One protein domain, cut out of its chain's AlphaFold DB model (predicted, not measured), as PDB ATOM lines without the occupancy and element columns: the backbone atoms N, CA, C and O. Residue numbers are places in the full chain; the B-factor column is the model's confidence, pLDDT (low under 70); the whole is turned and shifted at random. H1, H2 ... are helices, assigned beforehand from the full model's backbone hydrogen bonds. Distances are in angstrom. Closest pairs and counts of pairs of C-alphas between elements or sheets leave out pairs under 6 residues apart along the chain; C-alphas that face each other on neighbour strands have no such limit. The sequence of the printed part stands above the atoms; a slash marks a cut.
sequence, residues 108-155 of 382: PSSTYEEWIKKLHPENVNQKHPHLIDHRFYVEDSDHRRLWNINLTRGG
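This is residues 108 to 155 of the 382 residues of the protein "Hypothetical protein" of Ditylum brightwellii (UniProt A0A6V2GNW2). Three helices have their centres at the corners of a small triangle: H3, the longest, slants past the first residue of H1, and the four-residue H2 makes the third corner. A long loop, residues 120 to 133, leads from H1 out to one end of the shape and back to H2, and the last printed residues make the other end. The printed part has 48 residues with three named helices, in the order H1, H2, H3, and no named strand; its class is all helix. It is only just compact, close to loose, with a radius of gyration of the C-alphas of 11.3 A, and its outline is only just flat, spanning 37 by 24 by 13 A.

Start at H3, residues 142 to 153, and look across to H1, residues 112 to 119. They are close but not clearly touching; their closest C-alphas, of Trp 147 and Tyr 112, are 7.1 A apart. They run opposite ways at a steep tilt of 59 degrees. Next find H2, residues 134 to 137, which touches residues 143 to 144 of H3 only at the corner by their link, and only just, with 3 pairs of C-alphas within 8 A; the closest, of Phe 136 and Arg 144, are 6.7 A apart. H1 and H2 are near each other, with 5 pairs of C-alphas within 10 A. In H1 every O i to N i+4 pair is within hydrogen-bond range, in H3 7 of 8 are, and H2 is too short for such a pair.

Find C-alpha 142 at (153.656, 312.744, 203.829); from there H3 runs 17.3 A to C-alpha 153 at (151.281, 302.574, 217.648). H1 begins at C-alpha 112, at (163.408, 306.638, 208.994), and measures 10.7 A from first to last C-alpha. H2 measures 5.3 A.

Look to Lys 127 and Gly 155 for the two C-alphas farthest apart, 37.1 A. The printed part has no cut; the link from H1 to H2 is long, with 14 residues, and that from H2 to H3 is tight, with 4. The mean pLDDT of the printed part is 92.8, and residues 153 to 155 are under 70.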
ATOM      1  N   PRO A 108     162.082 295.817 212.686       94.19
ATOM      2  CA  PRO A 108     161.438 296.520 213.807       94.19
ATOM      3  C   PRO A 108     162.330 297.554 214.525       94.19
ATOM      4  O   PRO A 108     161.841 298.369 215.315       94.19
ATOM      5  N   SER A 109     163.645 297.518 214.291       94.38
ATOM      6  CA  SER A 109     164.635 298.462 214.834       94.38
ATOM      7  C   SER A 109     165.198 299.433 213.790       94.38
ATOM      8  O   SER A 109     166.208 300.076 214.066       94.38
ATOM      9  N   SER A 110     164.596 299.497 212.600       95.75
ATOM     10  CA  SER A 110     165.044 300.376 211.515       95.75
ATOM     11  C   SER A 110     164.801 301.859 211.804       95.75
ATOM     12  O   SER A 110     163.983 302.241 212.647       95.75
ATOM     13  N   THR A 111     165.542 302.699 211.087       95.94
ATOM     14  CA  THR A 111     165.430 304.163 211.115       95.94
ATOM     15  C   THR A 111     164.602 304.697 209.944       95.94
ATOM     16  O   THR A 111     164.385 304.007 208.946       95.94
ATOM     17  N   TYR A 112     164.153 305.953 210.055       96.44
ATOM     18  CA  TYR A 112     163.408 306.638 208.994       96.44
ATOM     19  C   TYR A 112     164.223 306.702 207.695       96.44
ATOM     20  O   TYR A 112     163.718 306.424 206.612       96.44
ATOM     21  N   GLU A 113     165.511 307.013 207.809       96.81
ATOM     22  CA  GLU A 113     166.440 307.139 206.692       96.81
ATOM     23  C   GLU A 113     166.640 305.816 205.949       96.81
ATOM     24  O   GLU A 113     166.705 305.804 204.721       96.81
ATOM     25  N   GLU A 114     166.710 304.697 206.673       97.00
ATOM     26  CA  GLU A 114     166.805 303.361 206.073       97.00
ATOM     27  C   GLU A 114     165.538 302.998 205.297       97.00
ATOM     28  O   GLU A 114     165.630 302.416 204.213       97.00
ATOM     29  N   TRP A 115     164.367 303.378 205.815       97.56
ATOM     30  CA  TRP A 115     163.103 303.193 205.110       97.56
ATOM     31  C   TRP A 115     163.050 304.011 203.818       97.56
ATOM     32  O   TRP A 115     162.806 303.444 202.751       97.56
ATOM     33  N   ILE A 116     163.349 305.315 203.886       97.56
ATOM     34  CA  ILE A 116     163.359 306.191 202.703       97.56
ATOM     35  C   ILE A 116     164.384 305.715 201.679       97.56
ATOM     36  O   ILE A 116     164.083 305.682 200.495       97.56
ATOM     37  N   LYS A 117     165.564 305.267 202.111       97.25
ATOM     38  CA  LYS A 117     166.582 304.703 201.217       97.25
ATOM     39  C   LYS A 117     166.107 303.455 200.473       97.25
ATOM     40  O   LYS A 117     166.537 303.228 199.344       97.25
ATOM     41  N   LYS A 118     165.261 302.635 201.101       97.75
ATOM     42  CA  LYS A 118     164.679 301.452 200.459       97.75
ATOM     43  C   LYS A 118     163.555 301.829 199.491       97.75
ATOM     44  O   LYS A 118     163.490 301.248 198.415       97.75
ATOM     45  N   LEU A 119     162.698 302.775 199.878       97.44
ATOM     46  CA  LEU A 119     161.562 303.226 199.070       97.44
ATOM     47  C   LEU A 119     162.006 304.068 197.860       97.44
ATOM     48  O   LEU A 119     161.501 303.873 196.762       97.44
ATOM     49  N   HIS A 120     162.974 304.961 198.067       96.62
ATOM     50  CA  HIS A 120     163.489 305.928 197.098       96.62
ATOM     51  C   HIS A 120     165.023 305.866 196.997       96.62
ATOM     52  O   HIS A 120     165.721 306.783 197.457       96.62
ATOM     53  N   PRO A 121     165.594 304.797 196.415       96.50
ATOM     54  CA  PRO A 121     167.043 304.676 196.255       96.50
ATOM     55  C   PRO A 121     167.655 305.819 195.429       96.50
ATOM     56  O   PRO A 121     168.826 306.151 195.612       96.50
ATOM     57  N   GLU A 122     166.873 306.450 194.552       96.62
ATOM     58  CA  GLU A 122     167.261 307.590 193.719       96.62
ATOM     59  C   GLU A 122     167.489 308.883 194.510       96.62
ATOM     60  O   GLU A 122     168.278 309.728 194.088       96.62
ATOM     61  N   ASN A 123     166.850 309.026 195.676       94.12
ATOM     62  CA  ASN A 123     166.932 310.230 196.509       94.12
ATOM     63  C   ASN A 123     168.040 310.149 197.571       94.12
ATOM     64  O   ASN A 123     168.127 310.991 198.469       94.12
ATOM     65  N   VAL A 124     168.899 309.133 197.477       94.94
ATOM     66  CA  VAL A 124     170.051 308.935 198.354       94.94
ATOM     67  C   VAL A 124     171.276 309.560 197.707       94.94
ATOM     68  O   VAL A 124     171.617 309.276 196.558       94.94
ATOM     69  N   ASN A 125     171.997 310.392 198.455       92.69
ATOM     70  CA  ASN A 125     173.206 311.014 197.938       92.69
ATOM     71  C   ASN A 125     174.278 309.947 197.640       92.69
ATOM     72  O   ASN A 125     174.753 309.254 198.539       92.69
ATOM     73  N   GLN A 126     174.711 309.850 196.379       92.38
ATOM     74  CA  GLN A 126     175.716 308.868 195.949       92.38
ATOM     75  C   GLN A 126     177.050 309.005 196.702       92.38
ATOM     76  O   GLN A 126     177.710 308.006 196.982       92.38
ATOM     77  N   LYS A 127     177.451 310.236 197.053       95.31
ATOM     78  CA  LYS A 127     178.688 310.509 197.807       95.31
ATOM     79  C   LYS A 127     178.519 310.262 199.303       95.31
ATOM     80  O   LYS A 127     179.481 309.916 199.985       95.31
ATOM     81  N   HIS A 128     177.299 310.434 199.806       94.12
ATOM     82  CA  HIS A 128     176.965 310.301 201.218       94.12
ATOM     83  C   HIS A 128     175.741 309.394 201.377       94.12
ATOM     84  O   HIS A 128     174.635 309.897 201.548       94.12
ATOM     85  N   PRO A 129     175.916 308.057 201.379       90.88
ATOM     86  CA  PRO A 129     174.804 307.097 201.345       90.88
ATOM     87  C   PRO A 129     173.863 307.106 202.560       90.88
ATOM     88  O   PRO A 129     172.949 306.281 202.618       90.88
ATOM     89  N   HIS A 130     174.153 307.950 203.551       90.56
ATOM     90  CA  HIS A 130     173.382 308.192 204.769       90.56
ATOM     91  C   HIS A 130     172.593 309.512 204.720       90.56
ATOM     92  O   HIS A 130     171.802 309.768 205.618       90.56
ATOM     93  N   LEU A 131     172.810 310.353 203.704       94.19
ATOM     94  CA  LEU A 131     172.065 311.592 203.497       94.19
ATOM     95  C   LEU A 131     170.993 311.354 202.432       94.19
ATOM     96  O   LEU A 131     171.312 311.114 201.264       94.19
ATOM     97  N   ILE A 132     169.732 311.422 202.852       96.56
ATOM     98  CA  ILE A 132     168.570 311.492 201.959       96.56
ATOM     99  C   ILE A 132     168.296 312.953 201.576       96.56
ATOM    100  O   ILE A 132     168.765 313.879 202.245       96.56
ATOM    101  N   ASP A 133     167.551 313.167 200.494       96.38
ATOM    102  CA  ASP A 133     167.118 314.501 200.073       96.38
ATOM    103  C   ASP A 133     166.384 315.245 201.214       96.38
ATOM    104  O   ASP A 133     165.474 314.716 201.856       96.38
ATOM    105  N   HIS A 134     166.776 316.501 201.449       95.56
ATOM    106  CA  HIS A 134     166.205 317.390 202.460       95.56
ATOM    107  C   HIS A 134     164.674 317.534 202.406       95.56
ATOM    108  O   HIS A 134     164.056 317.772 203.442       95.56
ATOM    109  N   ARG A 135     164.048 317.340 201.236       95.31
ATOM    110  CA  ARG A 135     162.582 317.395 201.073       95.31
ATOM    111  C   ARG A 135     161.843 316.343 201.907       95.31
ATOM    112  O   ARG A 135     160.701 316.572 202.296       95.31
ATOM    113  N   PHE A 136     162.495 315.228 202.243       96.56
ATOM    114  CA  PHE A 136     161.935 314.193 203.120       96.56
ATOM    115  C   PHE A 136     162.015 314.556 204.611       96.56
ATOM    116  O   PHE A 136     161.339 313.949 205.436       96.56
ATOM    117  N   TYR A 137     162.810 315.563 204.981       95.69
ATOM    118  CA  TYR A 137     162.910 316.030 206.366       95.69
ATOM    119  C   TYR A 137     161.921 317.143 206.718       95.69
ATOM    120  O   TYR A 137     161.856 317.538 207.882       95.69
ATOM    121  N   VAL A 138     161.146 317.638 205.750       96.44
ATOM    122  CA  VAL A 138     160.085 318.619 206.001       96.44
ATOM    123  C   VAL A 138     159.013 317.974 206.878       96.44
ATOM    124  O   VAL A 138     158.591 316.848 206.619       96.44
ATOM    125  N   GLU A 139     158.583 318.679 207.925       94.38
ATOM    126  CA  GLU A 139     157.594 318.183 208.895       94.38
ATOM    127  C   GLU A 139     156.284 317.758 208.216       94.38
ATOM    128  O   GLU A 139     155.731 316.705 208.536       94.38
ATOM    129  N   ASP A 140     155.879 318.519 207.200       94.94
ATOM    130  CA  ASP A 140     154.676 318.283 206.402       94.94
ATOM    131  C   ASP A 140     154.859 317.244 205.285       94.94
ATOM    132  O   ASP A 140     153.912 316.955 204.559       94.94
ATOM    133  N   SER A 141     156.047 316.644 205.135       96.69
ATOM    134  CA  SER A 141     156.242 315.559 204.171       96.69
ATOM    135  C   SER A 141     155.354 314.371 204.539       96.69
ATOM    136  O   SER A 141     155.442 313.845 205.653       96.69
ATOM    137  N   ASP A 142     154.549 313.884 203.593       96.69
ATOM    138  CA  ASP A 142     153.656 312.744 203.829       96.69
ATOM    139  C   ASP A 142     154.407 311.505 204.317       96.69
ATOM    140  O   ASP A 142     153.945 310.809 205.220       96.69
ATOM    141  N   HIS A 143     155.624 311.285 203.816       97.56
ATOM    142  CA  HIS A 143     156.510 310.227 204.289       97.56
ATOM    143  C   HIS A 143     156.829 310.380 205.780       97.56
ATOM    144  O   HIS A 143     156.740 309.422 206.551       97.56
ATOM    145  N   ARG A 144     157.205 311.592 206.205       96.25
ATOM    146  CA  ARG A 144     157.566 311.884 207.595       96.25
ATOM    147  C   ARG A 144     156.356 311.755 208.517       96.25
ATOM    148  O   ARG A 144     156.462 311.131 209.576       96.25
ATOM    149  N   ARG A 145     155.200 312.276 208.095       96.50
ATOM    150  CA  ARG A 145     153.922 312.140 208.808       96.50
ATOM    151  C   ARG A 145     153.541 310.671 208.972       96.50
ATOM    152  O   ARG A 145     153.266 310.233 210.088       96.50
ATOM    153  N   LEU A 146     153.593 309.896 207.890       96.38
ATOM    154  CA  LEU A 146     153.242 308.479 207.885       96.38
ATOM    155  C   LEU A 146     154.151 307.656 208.808       96.38
ATOM    156  O   LEU A 146     153.660 306.837 209.587       96.38
ATOM    157  N   TRP A 147     155.461 307.904 208.777       96.56
ATOM    158  CA  TRP A 147     156.414 307.271 209.689       96.56
ATOM    159  C   TRP A 147     156.100 307.581 211.158       96.56
ATOM    160  O   TRP A 147     155.966 306.671 211.981       96.56
ATOM    161  N   ASN A 148     155.916 308.864 211.485       94.44
ATOM    162  CA  ASN A 148     155.635 309.313 212.848       94.44
ATOM    163  C   ASN A 148     154.336 308.702 213.398       94.44
ATOM    164  O   ASN A 148     154.320 308.218 214.531       94.44
ATOM    165  N   ILE A 149     153.266 308.668 212.593       94.19
ATOM    166  CA  ILE A 149     151.978 308.070 212.980       94.19
ATOM    167  C   ILE A 149     152.166 306.602 213.383       94.19
ATOM    168  O   ILE A 149     151.646 306.170 214.412       94.19
ATOM    169  N   ASN A 150     152.947 305.833 212.624       92.50
ATOM    170  CA  ASN A 150     153.081 304.395 212.857       92.50
ATOM    171  C   ASN A 150     154.081 304.034 213.967       92.50
ATOM    172  O   ASN A 150     153.871 303.038 214.661       92.50
ATOM    173  N   LEU A 151     155.089 304.870 214.243       86.31
ATOM    174  CA  LEU A 151     155.972 304.668 215.400       86.31
ATOM    175  C   LEU A 151     155.237 304.778 216.745       86.31
ATOM    176  O   LEU A 151     155.608 304.101 217.705       86.31
ATOM    177  N   THR A 152     154.183 305.598 216.826       77.88
ATOM    178  CA  THR A 152     153.415 305.773 218.073       77.88
ATOM    179  C   THR A 152     152.549 304.563 218.430       77.88
ATOM    180  O   THR A 152     152.280 304.326 219.607       77.88
ATOM    181  N   ARG A 153     152.149 303.749 217.442       67.56
ATOM    182  CA  ARG A 153     151.281 302.574 217.648       67.56
ATOM    183  C   ARG A 153     151.984 301.388 218.306       67.56
ATOM    184  O   ARG A 153     151.314 300.546 218.894       67.56
ATOM    185  N   GLY A 154     153.315 301.335 218.276       63.09
ATOM    186  CA  GLY A 154     154.113 300.202 218.757       63.09
ATOM    187  C   GLY A 154     154.132 299.955 220.274       63.09
ATOM    188  O   GLY A 154     154.979 299.190 220.729       63.09
ATOM    189  N   GLY A 155     153.266 300.592 221.075       54.06
ATOM    190  CA  GLY A 155     152.969 300.226 222.475       54.06
ATOM    191  C   GLY A 155     154.098 300.385 223.505       54.06
ATOM    192  O   GLY A 155     153.847 300.409 224.708       54.06
TER     193      GLY A 155